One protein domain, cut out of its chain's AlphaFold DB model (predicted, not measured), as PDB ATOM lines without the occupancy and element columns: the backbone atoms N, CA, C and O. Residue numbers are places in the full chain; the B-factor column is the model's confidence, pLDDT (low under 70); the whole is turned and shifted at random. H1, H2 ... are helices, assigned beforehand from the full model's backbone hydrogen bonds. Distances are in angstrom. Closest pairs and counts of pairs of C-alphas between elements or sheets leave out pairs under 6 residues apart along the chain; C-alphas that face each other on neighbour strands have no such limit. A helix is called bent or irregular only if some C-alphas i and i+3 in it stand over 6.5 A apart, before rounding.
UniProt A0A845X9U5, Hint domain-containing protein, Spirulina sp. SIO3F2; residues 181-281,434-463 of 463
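What this domain is: This is residues 181 to 281 and 434 to 463 of the 463 residues of the protein "Hint domain-containing protein" of Spirulina sp. SIO3F2 (UniProt A0A845X9U5). Long helices H6 and H1 run side by side; bent H5 packs on H1, and H3 crosses H6. H2 and H4 pack on H5. The class is all helix and the whole compact: 131 printed residues with six named helices, radius of gyration of the C-alphas 14.8 A, spans 41 by 32 by 26 A.

Where its parts are: H6, residues 434 to 462, runs 42.9 A from (-40.118, 16.024, -5.120) to (-10.868, 11.504, 25.932). H1, residues 181 to 200, is irregular: C-alphas 192 and 195 are 7.6 A apart. H5, one helix by its hydrogen bonds, is bent, C-alphas 268 and 271 being 7.7 A apart, into H5a, 256 to 268, and H5b, 271 to 278. H2 is 204 to 213, H3 220 to 230 and H4 245 to 248.

How they stand to each other: H6 touches H1 at a shallow tilt of 18 degrees, closest at C-alphas 185 and 444, 4.0 A. H5a, H5b and H6 have every O i to N i+4 pair within hydrogen-bond range.

The domain as a whole: Across the cut C-alphas 281 and 434 are 12.2 A apart. The H3 to H4 link is long; residues 231 to 237 have pLDDT under 70.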
ATOM      1  N   GLU A 181     -36.851  23.345   2.041       94.94
ATOM      2  CA  GLU A 181     -36.000  22.231   1.624       94.94
ATOM      3  C   GLU A 181     -34.644  22.225   2.354       94.94
ATOM      4  O   GLU A 181     -34.188  21.157   2.761       94.94
ATOM      5  N   VAL A 182     -34.029  23.393   2.575       94.81
ATOM      6  CA  VAL A 182     -32.783  23.524   3.352       94.81
ATOM      7  C   VAL A 182     -33.057  23.205   4.819       94.81
ATOM      8  O   VAL A 182     -32.370  22.357   5.385       94.81
ATOM      9  N   THR A 183     -34.114  23.781   5.397       94.06
ATOM     10  CA  THR A 183     -34.571  23.488   6.765       94.06
ATOM     11  C   THR A 183     -34.747  21.988   6.979       94.06
ATOM     12  O   THR A 183     -34.246  21.435   7.951       94.06
ATOM     13  N   VAL A 184     -35.394  21.285   6.044       95.25
ATOM     14  CA  VAL A 184     -35.586  19.830   6.138       95.25
ATOM     15  C   VAL A 184     -34.256  19.074   6.178       95.25
ATOM     16  O   VAL A 184     -34.150  18.093   6.913       95.25
ATOM     17  N   ALA A 185     -33.247  19.497   5.414       96.81
ATOM     18  CA  ALA A 185     -31.924  18.880   5.469       96.81
ATOM     19  C   ALA A 185     -31.231  19.138   6.819       96.81
ATOM     20  O   ALA A 185     -30.701  18.200   7.414       96.81
ATOM     21  N   ILE A 186     -31.280  20.373   7.325       95.88
ATOM     22  CA  ILE A 186     -30.694  20.750   8.621       95.88
ATOM     23  C   ILE A 186     -31.351  19.954   9.754       95.88
ATOM     24  O   ILE A 186     -30.660  19.269  10.504       95.88
ATOM     25  N   VAL A 187     -32.683  19.938   9.817       95.38
ATOM     26  CA  VAL A 187     -33.437  19.212  10.851       95.38
ATOM     27  C   VAL A 187     -33.177  17.710  10.772       95.38
ATOM     28  O   VAL A 187     -32.944  17.080  11.800       95.38
ATOM     29  N   ALA A 188     -33.124  17.132   9.566       96.25
ATOM     30  CA  ALA A 188     -32.794  15.717   9.404       96.25
ATOM     31  C   ALA A 188     -31.379  15.373   9.908       96.25
ATOM     32  O   ALA A 188     -31.171  14.259  10.389       96.25
ATOM     33  N   ALA A 189     -30.416  16.297   9.806       97.44
ATOM     34  CA  ALA A 189     -29.097  16.136  10.414       97.44
ATOM     35  C   ALA A 189     -29.181  16.240  11.944       97.44
ATOM     36  O   ALA A 189     -28.656  15.379  12.649       97.44
ATOM     37  N   MET A 190     -29.883  17.254  12.457       96.75
ATOM     38  CA  MET A 190     -30.033  17.506  13.892       96.75
ATOM     39  C   MET A 190     -30.720  16.356  14.626       96.75
ATOM     40  O   MET A 190     -30.208  15.902  15.643       96.75
ATOM     41  N   GLU A 191     -31.829  15.829  14.109       95.31
ATOM     42  CA  GLU A 191     -32.552  14.708  14.728       95.31
ATOM     43  C   GLU A 191     -31.682  13.452  14.876       95.31
ATOM     44  O   GLU A 191     -31.903  12.654  15.784       95.31
ATOM     45  N   MET A 192     -30.672  13.277  14.017       96.38
ATOM     46  CA  MET A 192     -29.734  12.161  14.129       96.38
ATOM     47  C   MET A 192     -28.675  12.361  15.208       96.38
ATOM     48  O   MET A 192     -28.206  11.380  15.780       96.38
ATOM     49  N   VAL A 193     -28.265  13.604  15.452       97.38
ATOM     50  CA  VAL A 193     -27.067  13.896  16.251       97.38
ATOM     51  C   VAL A 193     -27.374  14.606  17.561       97.38
ATOM     52  O   VAL A 193     -26.484  14.691  18.394       97.38
ATOM     53  N   LYS A 194     -28.606  15.078  17.783       95.50
ATOM     54  CA  LYS A 194     -29.006  15.838  18.978       95.50
ATOM     55  C   LYS A 194     -28.667  15.099  20.276       95.50
ATOM     56  O   LYS A 194     -27.986  15.661  21.127       95.50
ATOM     57  N   SER A 195     -29.039  13.822  20.396       96.19
ATOM     58  CA  SER A 195     -28.722  13.025  21.593       96.19
ATOM     59  C   SER A 195     -27.216  12.862  21.816       96.19
ATOM     60  O   SER A 195     -26.741  13.012  22.936       96.19
ATOM     61  N   ALA A 196     -26.460  12.603  20.746       97.00
ATOM     62  CA  ALA A 196     -25.006  12.460  20.812       97.00
ATOM     63  C   ALA A 196     -24.309  13.800  21.105       97.00
ATOM     64  O   ALA A 196     -23.305  13.838  21.808       97.00
ATOM     65  N   CYS A 197     -24.868  14.910  20.615       96.62
ATOM     66  CA  CYS A 197     -24.416  16.259  20.932       96.62
ATOM     67  C   CYS A 197     -24.499  16.488  22.446       96.62
ATOM     68  O   CYS A 197     -23.509  16.857  23.063       96.62
ATOM     69  N   TRP A 198     -25.631  16.165  23.076       96.19
ATOM     70  CA  TRP A 198     -25.775  16.281  24.531       96.19
ATOM     71  C   TRP A 198     -24.789  15.425  25.332       96.19
ATOM     72  O   TRP A 198     -24.402  15.816  26.430       96.19
ATOM     73  N   GLU A 199     -24.424  14.250  24.822       96.44
ATOM     74  CA  GLU A 199     -23.522  13.328  25.513       96.44
ATOM     75  C   GLU A 199     -22.049  13.737  25.377       96.44
ATOM     76  O   GLU A 199     -21.273  13.606  26.325       96.44
ATOM     77  N   HIS A 200     -21.657  14.233  24.203       95.75
ATOM     78  CA  HIS A 200     -20.248  14.362  23.827       95.75
ATOM     79  C   HIS A 200     -19.739  15.805  23.758       95.75
ATOM     80  O   HIS A 200     -18.528  16.018  23.738       95.75
ATOM     81  N   VAL A 201     -20.631  16.796  23.729       95.75
ATOM     82  CA  VAL A 201     -20.290  18.218  23.603       95.75
ATOM     83  C   VAL A 201     -20.433  18.881  24.971       95.75
ATOM     84  O   VAL A 201     -21.526  18.921  25.537       95.75
ATOM     85  N   LYS A 202     -19.332  19.405  25.522       94.75
ATOM     86  CA  LYS A 202     -19.330  20.026  26.859       94.75
ATOM     87  C   LYS A 202     -19.626  21.514  26.779       94.75
ATOM     88  O   LYS A 202     -20.424  22.016  27.563       94.75
ATOM     89  N   ASP A 203     -18.990  22.196  25.835       92.94
ATOM     90  CA  ASP A 203     -19.209  23.608  25.545       92.94
ATOM     91  C   ASP A 203     -19.698  23.733  24.093       92.94
ATOM     92  O   ASP A 203     -18.877  23.794  23.175       92.94
ATOM     93  N   PRO A 204     -21.022  23.752  23.840       92.88
ATOM     94  CA  PRO A 204     -21.552  23.763  22.476       92.88
ATOM     95  C   PRO A 204     -21.095  24.967  21.650       92.88
ATOM     96  O   PRO A 204     -20.986  24.859  20.429       92.88
ATOM     97  N   GLN A 205     -20.756  26.088  22.288       89.19
ATOM     98  CA  GLN A 205     -20.276  27.274  21.590       89.19
ATOM     99  C   GLN A 205     -18.869  27.070  21.007       89.19
ATOM    100  O   GLN A 205     -18.591  27.587  19.922       89.19
ATOM    101  N   GLN A 206     -18.001  26.323  21.701       90.06
ATOM    102  CA  GLN A 206     -16.610  26.067  21.296       90.06
ATOM    103  C   GLN A 206     -16.434  24.747  20.535       90.06
ATOM    104  O   GLN A 206     -15.712  24.689  19.537       90.06
ATOM    105  N   ASP A 207     -17.102  23.696  20.998       94.62
ATOM    106  CA  ASP A 207     -16.888  22.325  20.548       94.62
ATOM    107  C   ASP A 207     -17.568  22.057  19.192       94.62
ATOM    108  O   ASP A 207     -16.961  21.459  18.302       94.62
ATOM    109  N   ILE A 208     -18.806  22.531  18.977       95.31
ATOM    110  CA  ILE A 208     -19.555  22.275  17.727       95.31
ATOM    111  C   ILE A 208     -18.803  22.785  16.485       95.31
ATOM    112  O   ILE A 208     -18.627  21.996  15.552       95.31
ATOM    113  N   PRO A 209     -18.285  24.031  16.445       94.06
ATOM    114  CA  PRO A 209     -17.485  24.499  15.312       94.06
ATOM    115  C   PRO A 209     -16.271  23.616  15.023       94.06
ATOM    116  O   PRO A 209     -15.918  23.412  13.861       94.06
ATOM    117  N   HIS A 210     -15.632  23.080  16.067       94.81
ATOM    118  CA  HIS A 210     -14.497  22.177  15.909       94.81
ATOM    119  C   HIS A 210     -14.915  20.872  15.219       94.81
ATOM    120  O   HIS A 210     -14.247  20.436  14.279       94.81
ATOM    121  N   PHE A 211     -16.041  20.288  15.633       96.38
ATOM    122  CA  PHE A 211     -16.586  19.080  15.015       96.38
ATOM    123  C   PHE A 211     -16.998  19.295  13.559       96.38
ATOM    124  O   PHE A 211     -16.647  18.483  12.704       96.38
ATOM    125  N   LEU A 212     -17.692  20.393  13.258       95.62
ATOM    126  CA  LEU A 212     -18.136  20.698  11.895       95.62
ATOM    127  C   LEU A 212     -16.955  20.960  10.956       95.62
ATOM    128  O   LEU A 212     -16.945  20.459   9.832       95.62
ATOM    129  N   ALA A 213     -15.920  21.663  11.425       94.81
ATOM    130  CA  ALA A 213     -14.714  21.922  10.641       94.81
ATOM    131  C   ALA A 213     -13.923  20.647  10.286       94.81
ATOM    132  O   ALA A 213     -13.119  20.671   9.352       94.81
ATOM    133  N   ALA A 214     -14.129  19.548  11.019       95.75
ATOM    134  CA  ALA A 214     -13.495  18.256  10.762       95.75
ATOM    135  C   ALA A 214     -14.249  17.395   9.729       95.75
ATOM    136  O   ALA A 214     -13.746  16.341   9.328       95.75
ATOM    137  N   ILE A 215     -15.441  17.812   9.293       95.81
ATOM    138  CA  ILE A 215     -16.239  17.054   8.329       95.81
ATOM    139  C   ILE A 215     -15.699  17.255   6.918       95.81
ATOM    140  O   ILE A 215     -15.686  18.361   6.380       95.81
ATOM    141  N   ASP A 216     -15.337  16.146   6.280       94.56
ATOM    142  CA  ASP A 216     -15.171  16.101   4.834       94.56
ATOM    143  C   ASP A 216     -16.543  15.978   4.162       94.56
ATOM    144  O   ASP A 216     -17.233  14.962   4.309       94.56
ATOM    145  N   ILE A 217     -16.934  17.032   3.445       94.00
ATOM    146  CA  ILE A 217     -18.194  17.100   2.696       94.00
ATOM    147  C   ILE A 217     -18.059  16.701   1.227       94.00
ATOM    148  O   ILE A 217     -19.059  16.702   0.511       94.00
ATOM    149  N   SER A 218     -16.853  16.383   0.752       90.31
ATOM    150  CA  SER A 218     -16.604  16.166  -0.679       90.31
ATOM    151  C   SER A 218     -17.388  14.983  -1.262       90.31
ATOM    152  O   SER A 218     -17.784  15.031  -2.424       90.31
ATOM    153  N   ASP A 219     -17.677  13.957  -0.458       92.31
ATOM    154  CA  ASP A 219     -18.430  12.763  -0.862       92.31
ATOM    155  C   ASP A 219     -19.935  12.825  -0.534       92.31
ATOM    156  O   ASP A 219     -20.709  11.978  -0.997       92.31
ATOM    157  N   LEU A 220     -20.375  13.822   0.243       94.00
ATOM    158  CA  LEU A 220     -21.761  13.929   0.703       94.00
ATOM    159  C   LEU A 220     -22.783  14.023  -0.439       94.00
ATOM    160  O   LEU A 220     -23.788  13.306  -0.355       94.00
ATOM    161  N   PRO A 221     -22.576  14.825  -1.507       92.81
ATOM    162  CA  PRO A 221     -23.535  14.900  -2.606       92.81
ATOM    163  C   PRO A 221     -23.778  13.533  -3.252       92.81
ATOM    164  O   PRO A 221     -24.922  13.139  -3.492       92.81
ATOM    165  N   ASP A 222     -22.718  12.754  -3.466       91.50
ATOM    166  CA  ASP A 222     -22.804  11.430  -4.076       91.50
ATOM    167  C   ASP A 222     -23.496  10.405  -3.183       91.50
ATOM    168  O   ASP A 222     -24.358   9.648  -3.655       91.50
ATOM    169  N   LEU A 223     -23.156  10.379  -1.893       93.62
ATOM    170  CA  LEU A 223     -23.824   9.522  -0.915       93.62
ATOM    171  C   LEU A 223     -25.318   9.862  -0.826       93.62
ATOM    172  O   LEU A 223     -26.167   8.966  -0.888       93.62
ATOM    173  N   ALA A 224     -25.654  11.152  -0.776       94.62
ATOM    174  CA  ALA A 224     -27.029  11.629  -0.702       94.62
ATOM    175  C   ALA A 224     -27.833  11.286  -1.966       94.62
ATOM    176  O   ALA A 224     -28.964  10.808  -1.860       94.62
ATOM    177  N   ARG A 225     -27.262  11.447  -3.169       92.06
ATOM    178  CA  ARG A 225     -27.924  11.069  -4.433       92.06
ATOM    179  C   ARG A 225     -28.145   9.562  -4.551       92.06
ATOM    180  O   ARG A 225     -29.187   9.135  -5.049       92.06
ATOM    181  N   LYS A 226     -27.192   8.739  -4.102       91.88
ATOM    182  CA  LYS A 226     -27.365   7.276  -4.056       91.88
ATOM    183  C   LYS A 226     -28.497   6.898  -3.103       91.88
ATOM    184  O   LYS A 226     -29.372   6.121  -3.483       91.88
ATOM    185  N   ALA A 227     -28.523   7.497  -1.913       91.00
ATOM    186  CA  ALA A 227     -29.562   7.254  -0.919       91.00
ATOM    187  C   ALA A 227     -30.947   7.747  -1.376       91.00
ATOM    188  O   ALA A 227     -31.939   7.049  -1.172       91.00
ATOM    189  N   SER A 228     -31.036   8.904  -2.042       88.62
ATOM    190  CA  SER A 228     -32.312   9.507  -2.455       88.62
ATOM    191  C   SER A 228     -33.071   8.671  -3.496       88.62
ATOM    192  O   SER A 228     -34.303   8.627  -3.469       88.62
ATOM    193  N   ARG A 229     -32.360   7.933  -4.362       83.94
ATOM    194  CA  ARG A 229     -32.957   7.029  -5.368       83.94
ATOM    195  C   ARG A 229     -33.741   5.877  -4.739       83.94
ATOM    196  O   ARG A 229     -34.775   5.479  -5.277       83.94
ATOM    197  N   SER A 230     -33.310   5.393  -3.575       72.31
ATOM    198  CA  SER A 230     -33.980   4.309  -2.847       72.31
ATOM    199  C   SER A 230     -35.364   4.709  -2.312       72.31
ATOM    200  O   SER A 230     -36.227   3.855  -2.129       72.31
ATOM    201  N   PHE A 231     -35.641   6.009  -2.141       63.03
ATOM    202  CA  PHE A 231     -36.907   6.523  -1.589       63.03
ATOM    203  C   PHE A 231     -38.050   6.663  -2.612       63.03
ATOM    204  O   PHE A 231     -39.113   7.230  -2.310       63.03
ATOM    205  N   VAL A 232     -37.873   6.191  -3.848       64.25
ATOM    206  CA  VAL A 232     -38.906   6.297  -4.893       64.25
ATOM    207  C   VAL A 232     -39.969   5.179  -4.784       64.25
ATOM    208  O   VAL A 232     -41.039   5.312  -5.378       64.25
ATOM    209  N   GLY A 233     -39.778   4.163  -3.928       57.12
ATOM    210  CA  GLY A 233     -40.704   3.032  -3.744       57.12
ATOM    211  C   GLY A 233     -41.453   2.974  -2.395       57.12
ATOM    212  O   GLY A 233     -40.877   2.659  -1.368       57.12
ATOM    213  N   ARG A 234     -42.773   3.201  -2.437       52.97
ATOM    214  CA  ARG A 234     -43.864   2.648  -1.586       52.97
ATOM    215  C   ARG A 234     -43.953   2.815  -0.052       52.97
ATOM    216  O   ARG A 234     -45.055   2.574   0.434       52.97
ATOM    217  N   GLU A 235     -42.969   3.276   0.712       59.50
ATOM    218  CA  GLU A 235     -43.198   3.507   2.160       59.50
ATOM    219  C   GLU A 235     -43.727   4.912   2.498       59.50
ATOM    220  O   GLU A 235     -43.450   5.891   1.794       59.50
ATOM    221  N   LYS A 236     -44.524   5.014   3.582       64.75
ATOM    222  CA  LYS A 236     -44.980   6.296   4.151       64.75
ATOM    223  C   LYS A 236     -43.744   7.126   4.477       64.75
ATOM    224  O   LYS A 236     -43.017   6.842   5.422       64.75
ATOM    225  N   LYS A 237     -43.505   8.143   3.653       65.06
ATOM    226  CA  LYS A 237     -42.327   8.998   3.747       65.06
ATOM    227  C   LYS A 237     -42.382   9.781   5.048       65.06
ATOM    228  O   LYS A 237     -43.213  10.677   5.182       65.06
ATOM    229  N   TRP A 238     -41.494   9.440   5.971       77.00
ATOM    230  CA  TRP A 238     -41.180  10.299   7.100       77.00
ATOM    231  C   TRP A 238     -40.726  11.664   6.569       77.00
ATOM    232  O   TRP A 238     -39.927  11.739   5.630       77.00
ATOM    233  N   ARG A 239     -41.303  12.729   7.118       77.00
ATOM    234  CA  ARG A 239     -40.952  14.116   6.822       77.00
ATOM    235  C   ARG A 239     -40.637  14.770   8.160       77.00
ATOM    236  O   ARG A 239     -41.525  14.718   9.014       77.00
ATOM    237  N   PRO A 240     -39.443  15.354   8.333       81.50
ATOM    238  CA  PRO A 240     -39.162  16.159   9.509       81.50
ATOM    239  C   PRO A 240     -40.242  17.228   9.668       81.50
ATOM    240  O   PRO A 240     -40.678  17.830   8.676       81.50
ATOM    241  N   SER A 241     -40.712  17.429  10.895       85.06
ATOM    242  CA  SER A 241     -41.525  18.596  11.215       85.06
ATOM    243  C   SER A 241     -40.638  19.830  11.222       85.06
ATOM    244  O   SER A 241     -39.486  19.768  11.645       85.06
ATOM    245  N   ILE A 242     -41.185  20.952  10.768       81.88
ATOM    246  CA  ILE A 242     -40.518  22.240  10.921       81.88
ATOM    247  C   ILE A 242     -40.412  22.525  12.429       81.88
ATOM    248  O   ILE A 242     -41.430  22.363  13.111       81.88
ATOM    249  N   PRO A 243     -39.223  22.880  12.951       83.44
ATOM    250  CA  PRO A 243     -39.027  23.140  14.368       83.44
ATOM    251  C   PRO A 243     -40.012  24.185  14.883       83.44
ATOM    252  O   PRO A 243     -40.235  25.217  14.252       83.44
ATOM    253  N   THR A 244     -40.615  23.896  16.030       86.06
ATOM    254  CA  THR A 244     -41.309  24.884  16.861       86.06
ATOM    255  C   THR A 244     -40.406  25.248  18.038       86.06
ATOM    256  O   THR A 244     -39.344  24.652  18.205       86.06
ATOM    257  N   GLN A 245     -40.829  26.188  18.888       83.88
ATOM    258  CA  GLN A 245     -40.088  26.559  20.103       83.88
ATOM    259  C   GLN A 245     -39.653  25.335  20.938       83.88
ATOM    260  O   GLN A 245     -38.520  25.276  21.398       83.88
ATOM    261  N   ASP A 246     -40.511  24.310  21.042       88.44
ATOM    262  CA  ASP A 246     -40.270  23.114  21.857       88.44
ATOM    263  C   ASP A 246     -39.064  22.305  21.361       88.44
ATOM    264  O   ASP A 246     -38.470  21.538  22.114       88.44
ATOM    265  N   PHE A 247     -38.679  22.477  20.094       88.56
ATOM    266  CA  PHE A 247     -37.485  21.848  19.543       88.56
ATOM    267  C   PHE A 247     -36.202  22.371  20.207       88.56
ATOM    268  O   PHE A 247     -35.254  21.600  20.362       88.56
ATOM    269  N   TYR A 248     -36.200  23.634  20.642       89.75
ATOM    270  CA  TYR A 248     -35.079  24.338  21.278       89.75
ATOM    271  C   TYR A 248     -35.167  24.363  22.801       89.75
ATOM    272  O   TYR A 248     -34.373  25.041  23.450       89.75
ATOM    273  N   LEU A 249     -36.129  23.637  23.371       90.31
ATOM    274  CA  LEU A 249     -36.281  23.502  24.808       90.31
ATOM    275  C   LEU A 249     -35.859  22.104  25.261       90.31
ATOM    276  O   LEU A 249     -36.127  21.093  24.603       90.31
ATOM    277  N   ARG A 250     -35.227  22.047  26.428       91.94
ATOM    278  CA  ARG A 250     -34.917  20.824  27.161       91.94
ATOM    279  C   ARG A 250     -35.354  21.024  28.601       91.94
ATOM    280  O   ARG A 250     -34.914  21.953  29.261       91.94
ATOM    281  N   ASP A 251     -36.267  20.171  29.056       93.12
ATOM    282  CA  ASP A 251     -36.857  20.257  30.398       93.12
ATOM    283  C   ASP A 251     -37.537  21.615  30.699       93.12
ATOM    284  O   ASP A 251     -37.742  21.975  31.853       93.12
ATOM    285  N   GLY A 252     -37.953  22.340  29.650       88.56
ATOM    286  CA  GLY A 252     -38.587  23.663  29.739       88.56
ATOM    287  C   GLY A 252     -37.619  24.846  29.644       88.56
ATOM    288  O   GLY A 252     -38.082  25.973  29.489       88.56
ATOM    289  N   ASP A 253     -36.312  24.589  29.661       88.56
ATOM    290  CA  ASP A 253     -35.256  25.597  29.554       88.56
ATOM    291  C   ASP A 253     -34.617  25.598  28.159       88.56
ATOM    292  O   ASP A 253     -34.751  24.641  27.394       88.56
ATOM    293  N   TRP A 254     -33.900  26.672  27.818       90.56
ATOM    294  CA  TRP A 254     -33.181  26.788  26.548       90.56
ATOM    295  C   TRP A 254     -32.117  25.688  26.387       90.56
ATOM    296  O   TRP A 254     -31.198  25.546  27.196       90.56
ATOM    297  N   ASP A 255     -32.220  24.921  25.304       94.12
ATOM    298  CA  ASP A 255     -31.270  23.877  24.933       94.12
ATOM    299  C   ASP A 255     -30.152  24.459  24.062       94.12
ATOM    300  O   ASP A 255     -30.200  24.406  22.827       94.12
ATOM    301  N   ALA A 256     -29.121  24.997  24.720       91.88
ATOM    302  CA  ALA A 256     -27.964  25.594  24.057       91.88
ATOM    303  C   ALA A 256     -27.335  24.659  23.007       91.88
ATOM    304  O   ALA A 256     -26.950  25.114  21.932       91.88
ATOM    305  N   HIS A 257     -27.267  23.348  23.267       94.69
ATOM    306  CA  HIS A 257     -26.737  22.378  22.304       94.69
ATOM    307  C   HIS A 257     -27.542  22.357  21.011       94.69
ATOM    308  O   HIS A 257     -26.948  22.346  19.934       94.69
ATOM    309  N   THR A 258     -28.873  22.366  21.101       93.94
ATOM    310  CA  THR A 258     -29.735  22.364  19.914       93.94
ATOM    311  C   THR A 258     -29.648  23.688  19.161       93.94
ATOM    312  O   THR A 258     -29.438  23.656  17.947       93.94
ATOM    313  N   SER A 259     -29.747  24.834  19.846       91.81
ATOM    314  CA  SER A 259     -29.661  26.152  19.194       91.81
ATOM    315  C   SER A 259     -28.308  26.374  18.518       91.81
ATOM    316  O   SER A 259     -28.261  26.736  17.345       91.81
ATOM    317  N   PHE A 260     -27.191  26.086  19.199       92.94
ATOM    318  CA  PHE A 260     -25.869  26.230  18.582       92.94
ATOM    319  C   PHE A 260     -25.653  25.245  17.434       92.94
ATOM    320  O   PHE A 260     -25.047  25.608  16.426       92.94
ATOM    321  N   LEU A 261     -26.152  24.011  17.554       94.56
ATOM    322  CA  LEU A 261     -26.065  23.042  16.467       94.56
ATOM    323  C   LEU A 261     -26.818  23.530  15.226       94.56
ATOM    324  O   LEU A 261     -26.258  23.457  14.135       94.56
ATOM    325  N   GLU A 262     -28.043  24.046  15.375       94.00
ATOM    326  CA  GLU A 262     -28.770  24.649  14.255       94.00
ATOM    327  C   GLU A 262     -27.992  25.824  13.671       94.00
ATOM    328  O   GLU A 262     -27.712  25.822  12.472       94.00
ATOM    329  N   TYR A 263     -27.623  26.793  14.513       91.38
ATOM    330  CA  TYR A 263     -26.930  28.009  14.099       91.38
ATOM    331  C   TYR A 263     -25.708  27.678  13.240       91.38
ATOM    332  O   TYR A 263     -25.570  28.171  12.118       91.38
ATOM    333  N   TYR A 264     -24.843  26.782  13.720       93.56
ATOM    334  CA  TYR A 264     -23.637  26.423  12.985       93.56
ATOM    335  C   TYR A 264     -23.919  25.561  11.751       93.56
ATOM    336  O   TYR A 264     -23.233  25.717  10.743       93.56
ATOM    337  N   LEU A 265     -24.937  24.695  11.773       94.56
ATOM    338  CA  LEU A 265     -25.340  23.942  10.583       94.56
ATOM    339  C   LEU A 265     -25.875  24.865   9.478       94.56
ATOM    340  O   LEU A 265     -25.494  24.719   8.314       94.56
ATOM    341  N   VAL A 266     -26.736  25.822   9.828       92.06
ATOM    342  CA  VAL A 266     -27.281  26.818   8.896       92.06
ATOM    343  C   VAL A 266     -26.158  27.688   8.345       92.06
ATOM    344  O   VAL A 266     -26.058  27.850   7.126       92.06
ATOM    345  N   ARG A 267     -25.279  28.190   9.215       90.25
ATOM    346  CA  ARG A 267     -24.161  29.052   8.830       90.25
ATOM    347  C   ARG A 267     -23.164  28.352   7.912       90.25
ATOM    348  O   ARG A 267     -22.819  28.885   6.858       90.25
ATOM    349  N   ASP A 268     -22.700  27.169   8.304       91.94
ATOM    350  CA  ASP A 268     -21.582  26.505   7.631       91.94
ATOM    351  C   ASP A 268     -22.052  25.683   6.414       91.94
ATOM    352  O   ASP A 268     -21.306  25.543   5.442       91.94
ATOM    353  N   PHE A 269     -23.295  25.175   6.423       93.88
ATOM    354  CA  PHE A 269     -23.810  24.290   5.369       93.88
ATOM    355  C   PHE A 269     -25.068  24.791   4.662       93.88
ATOM    356  O   PHE A 269     -25.366  24.267   3.593       93.88
ATOM    357  N   GLY A 270     -25.799  25.789   5.165       92.81
ATOM    358  CA  GLY A 270     -27.087  26.207   4.592       92.81
ATOM    359  C   GLY A 270     -27.003  26.591   3.111       92.81
ATOM    360  O   GLY A 270     -27.751  26.057   2.287       92.81
ATOM    361  N   ARG A 271     -26.030  27.438   2.741       89.94
ATOM    362  CA  ARG A 271     -25.786  27.818   1.334       89.94
ATOM    363  C   ARG A 271     -25.338  26.634   0.482       89.94
ATOM    364  O   ARG A 271     -25.866  26.425  -0.606       89.94
ATOM    365  N   TRP A 272     -24.409  25.824   0.989       92.38
ATOM    366  CA  TRP A 272     -23.932  24.641   0.272       92.38
ATOM    367  C   TRP A 272     -25.067  23.635   0.016       92.38
ATOM    368  O   TRP A 272     -25.272  23.228  -1.127       92.38
ATOM    369  N   ILE A 273     -25.862  23.310   1.044       95.00
ATOM    370  CA  ILE A 273     -27.058  22.464   0.949       95.00
ATOM    371  C   ILE A 273     -27.987  23.023  -0.122       95.00
ATOM    372  O   ILE A 273     -28.361  22.291  -1.034       95.00
ATOM    373  N   ARG A 274     -28.330  24.313  -0.062       92.81
ATOM    374  CA  ARG A 274     -29.194  24.964  -1.057       92.81
ATOM    375  C   ARG A 274     -28.685  24.745  -2.481       92.81
ATOM    376  O   ARG A 274     -29.444  24.267  -3.326       92.81
ATOM    377  N   SER A 275     -27.409  25.028  -2.742       90.81
ATOM    378  CA  SER A 275     -26.824  24.827  -4.070       90.81
ATOM    379  C   SER A 275     -26.873  23.351  -4.499       90.81
ATOM    380  O   SER A 275     -27.230  23.059  -5.645       90.81
ATOM    381  N   GLU A 276     -26.576  22.403  -3.599       93.19
ATOM    382  CA  GLU A 276     -26.685  20.959  -3.882       93.19
ATOM    383  C   GLU A 276     -28.114  20.523  -4.193       93.19
ATOM    384  O   GLU A 276     -28.345  19.699  -5.078       93.19
ATOM    385  N   LEU A 277     -29.092  21.097  -3.506       94.50
ATOM    386  CA  LEU A 277     -30.502  20.814  -3.716       94.50
ATOM    387  C   LEU A 277     -30.992  21.302  -5.076       94.50
ATOM    388  O   LEU A 277     -31.689  20.566  -5.781       94.50
ATOM    389  N   LEU A 278     -30.595  22.507  -5.475       91.81
ATOM    390  CA  LEU A 278     -30.998  23.112  -6.744       91.81
ATOM    391  C   LEU A 278     -30.300  22.474  -7.947       91.81
ATOM    392  O   LEU A 278     -30.847  22.448  -9.052       91.81
ATOM    393  N   THR A 279     -29.132  21.871  -7.722       91.75
ATOM    394  CA  THR A 279     -28.326  21.263  -8.786       91.75
ATOM    395  C   THR A 279     -28.052  19.777  -8.604       91.75
ATOM    396  O   THR A 279     -27.180  19.212  -9.259       91.75
ATOM    397  N   GLY A 280     -28.869  19.096  -7.800       91.69
ATOM    398  CA  GLY A 280     -28.768  17.657  -7.545       91.69
ATOM    399  C   GLY A 280     -28.990  16.761  -8.771       91.69
ATOM    400  O   GLY A 280     -28.713  15.563  -8.708       91.69
ATOM    401  N   TRP A 281     -29.464  17.333  -9.882       90.50
ATOM    402  CA  TRP A 281     -29.542  16.704 -11.202       90.50
ATOM    403  C   TRP A 281     -28.190  16.618 -11.922       90.50
ATOM    404  O   TRP A 281     -28.062  15.835 -12.866       90.50
ATOM    405  N   ARG A 434     -40.156  17.367  -5.724       92.88
ATOM    406  CA  ARG A 434     -40.118  16.024  -5.120       92.88
ATOM    407  C   ARG A 434     -38.697  15.454  -5.089       92.88
ATOM    408  O   ARG A 434     -38.346  14.809  -4.102       92.88
ATOM    409  N   HIS A 435     -37.916  15.661  -6.149       94.06
ATOM    410  CA  HIS A 435     -36.512  15.253  -6.201       94.06
ATOM    411  C   HIS A 435     -35.685  16.048  -5.189       94.06
ATOM    412  O   HIS A 435     -34.980  15.436  -4.390       94.06
ATOM    413  N   ILE A 436     -35.884  17.370  -5.146       95.06
ATOM    414  CA  ILE A 436     -35.226  18.268  -4.190       95.06
ATOM    415  C   ILE A 436     -35.476  17.812  -2.751       95.06
ATOM    416  O   ILE A 436     -34.534  17.532  -2.023       95.06
ATOM    417  N   MET A 437     -36.738  17.635  -2.355       94.75
ATOM    418  CA  MET A 437     -37.086  17.227  -0.989       94.75
ATOM    419  C   MET A 437     -36.504  15.855  -0.615       94.75
ATOM    420  O   MET A 437     -36.062  15.635   0.511       94.75
ATOM    421  N   SER A 438     -36.488  14.912  -1.564       93.56
ATOM    422  CA  SER A 438     -35.886  13.596  -1.337       93.56
ATOM    423  C   SER A 438     -34.371  13.676  -1.166       93.56
ATOM    424  O   SER A 438     -33.812  12.904  -0.389       93.56
ATOM    425  N   LEU A 439     -33.713  14.573  -1.904       95.62
ATOM    426  CA  LEU A 439     -32.290  14.833  -1.756       95.62
ATOM    427  C   LEU A 439     -31.997  15.545  -0.432       95.62
ATOM    428  O   LEU A 439     -31.040  15.164   0.220       95.62
ATOM    429  N   ALA A 440     -32.842  16.479   0.010       96.44
ATOM    430  CA  ALA A 440     -32.669  17.209   1.268       96.44
ATOM    431  C   ALA A 440     -32.636  16.290   2.488       96.44
ATOM    432  O   ALA A 440     -31.684  16.327   3.261       96.44
ATOM    433  N   ILE A 441     -33.609  15.382   2.597       95.50
ATOM    434  CA  ILE A 441     -33.627  14.377   3.669       95.50
ATOM    435  C   ILE A 441     -32.376  13.491   3.600       95.50
ATOM    436  O   ILE A 441     -31.768  13.193   4.625       95.50
ATOM    437  N   ALA A 442     -31.986  13.050   2.399       95.94
ATOM    438  CA  ALA A 442     -30.812  12.201   2.231       95.94
ATOM    439  C   ALA A 442     -29.518  12.933   2.616       95.94
ATOM    440  O   ALA A 442     -28.705  12.371   3.342       95.94
ATOM    441  N   LEU A 443     -29.356  14.179   2.174       97.00
ATOM    442  CA  LEU A 443     -28.192  15.020   2.438       97.00
ATOM    443  C   LEU A 443     -28.060  15.323   3.929       97.00
ATOM    444  O   LEU A 443     -27.003  15.074   4.500       97.00
ATOM    445  N   GLY A 444     -29.156  15.743   4.567       97.56
ATOM    446  CA  GLY A 444     -29.223  15.955   6.010       97.56
ATOM    447  C   GLY A 444     -28.807  14.720   6.801       97.56
ATOM    448  O   GLY A 444     -27.952  14.792   7.679       97.56
ATOM    449  N   ARG A 445     -29.314  13.541   6.421       96.81
ATOM    450  CA  ARG A 445     -28.930  12.290   7.086       96.81
ATOM    451  C   ARG A 445     -27.459  11.931   6.907       96.81
ATOM    452  O   ARG A 445     -26.820  11.482   7.853       96.81
ATOM    453  N   GLN A 446     -26.910  12.104   5.704       97.75
ATOM    454  CA  GLN A 446     -25.488  11.837   5.469       97.75
ATOM    455  C   GLN A 446     -24.597  12.803   6.259       97.75
ATOM    456  O   GLN A 446     -23.611  12.365   6.847       97.75
ATOM    457  N   LEU A 447     -24.982  14.079   6.348       98.00
ATOM    458  CA  LEU A 447     -24.311  15.050   7.208       98.00
ATOM    459  C   LEU A 447     -24.386  14.632   8.687       98.00
ATOM    460  O   LEU A 447     -23.362  14.615   9.365       98.00
ATOM    461  N   GLY A 448     -25.562  14.199   9.153       97.94
ATOM    462  CA  GLY A 448     -25.761  13.653  10.498       97.94
ATOM    463  C   GLY A 448     -24.857  12.452  10.803       97.94
ATOM    464  O   GLY A 448     -24.217  12.420  11.850       97.94
ATOM    465  N   TYR A 449     -24.712  11.496   9.877       98.12
ATOM    466  CA  TYR A 449     -23.780  10.370  10.051       98.12
ATOM    467  C   TYR A 449     -22.321  10.821  10.183       98.12
ATOM    468  O   TYR A 449     -21.595  10.296  11.027       98.12
ATOM    469  N   LYS A 450     -21.877  11.787   9.365       97.81
ATOM    470  CA  LYS A 450     -20.507  12.319   9.451       97.81
ATOM    471  C   LYS A 450     -20.272  13.020  10.789       97.81
ATOM    472  O   LYS A 450     -19.231  12.796  11.397       97.81
ATOM    473  N   LEU A 451     -21.237  13.818  11.248       97.69
ATOM    474  CA  LEU A 451     -21.205  14.487  12.551       97.69
ATOM    475  C   LEU A 451     -21.123  13.495  13.713       97.69
ATOM    476  O   LEU A 451     -20.258  13.632  14.574       97.69
ATOM    477  N   LEU A 452     -21.981  12.470  13.709       97.88
ATOM    478  CA  LEU A 452     -21.991  11.436  14.743       97.88
ATOM    479  C   LEU A 452     -20.627  10.742  14.850       97.88
ATOM    480  O   LEU A 452     -20.091  10.603  15.945       97.88
ATOM    481  N   ALA A 453     -20.019  10.408  13.707       97.31
ATOM    482  CA  ALA A 453     -18.680   9.827  13.675       97.31
ATOM    483  C   ALA A 453     -17.611  10.754  14.290       97.31
ATOM    484  O   ALA A 453     -16.667  10.263  14.912       97.31
ATOM    485  N   GLN A 454     -17.745  12.083  14.157       97.25
ATOM    486  CA  GLN A 454     -16.835  13.029  14.817       97.25
ATOM    487  C   GLN A 454     -17.025  13.046  16.340       97.25
ATOM    488  O   GLN A 454     -16.031  13.043  17.074       97.25
ATOM    489  N   PHE A 455     -18.270  13.020  16.825       96.06
ATOM    490  CA  PHE A 455     -18.561  12.970  18.262       96.06
ATOM    491  C   PHE A 455     -18.042  11.677  18.913       96.06
ATOM    492  O   PHE A 455     -17.373  11.722  19.951       96.06
ATOM    493  N   GLU A 456     -18.261  10.525  18.275       95.06
ATOM    494  CA  GLU A 456     -17.767   9.225  18.750       95.06
ATOM    495  C   GLU A 456     -16.230   9.175  18.777       95.06
ATOM    496  O   GLU A 456     -15.623   8.738  19.762       95.06
ATOM    497  N   ALA A 457     -15.577   9.676  17.723       95.56
ATOM    498  CA  ALA A 457     -14.119   9.716  17.638       95.56
ATOM    499  C   ALA A 457     -13.482  10.587  18.733       95.56
ATOM    500  O   ALA A 457     -12.400  10.260  19.225       95.56
ATOM    501  N   HIS A 458     -14.133  11.681  19.127       94.00
ATOM    502  CA  HIS A 458     -13.658  12.544  20.208       94.00
ATOM    503  C   HIS A 458     -13.826  11.907  21.589       94.00
ATOM    504  O   HIS A 458     -12.920  12.000  22.423       94.00
ATOM    505  N   SER A 459     -14.921  11.180  21.801       91.38
ATOM    506  CA  SER A 459     -15.153  10.431  23.039       91.38
ATOM    507  C   SER A 459     -14.096   9.354  23.261       91.38
ATOM    508  O   SER A 459     -13.543   9.258  24.352       91.38
ATOM    509  N   MET A 460     -13.717   8.621  22.209       92.69
ATOM    510  CA  MET A 460     -12.646   7.617  22.287       92.69
ATOM    511  C   MET A 460     -11.258   8.206  22.576       92.69
ATOM    512  O   MET A 460     -10.404   7.492  23.086       92.69
ATOM    513  N   ARG A 461     -11.005   9.478  22.239       93.19
ATOM    514  CA  ARG A 461      -9.721  10.152  22.522       93.19
ATOM    515  C   ARG A 461      -9.635  10.738  23.931       93.19
ATOM    516  O   ARG A 461      -8.543  11.094  24.359       93.19
ATOM    517  N   SER A 462     -10.776  10.900  24.598       86.62
ATOM    518  CA  SER A 462     -10.868  11.504  25.932       86.62
ATOM    519  C   SER A 462     -10.795  10.475  27.070       86.62
ATOM    520  O   SER A 462     -10.694  10.873  28.229       86.62
ATOM    521  N   ILE A 463     -10.870   9.182  26.733       81.19
ATOM    522  CA  ILE A 463     -10.670   8.019  27.615       81.19
ATOM    523  C   ILE A 463      -9.204   7.602  27.528       81.19
ATOM    524  O   ILE A 463      -8.614   7.331  28.598       81.19
TER     525      ILE A 463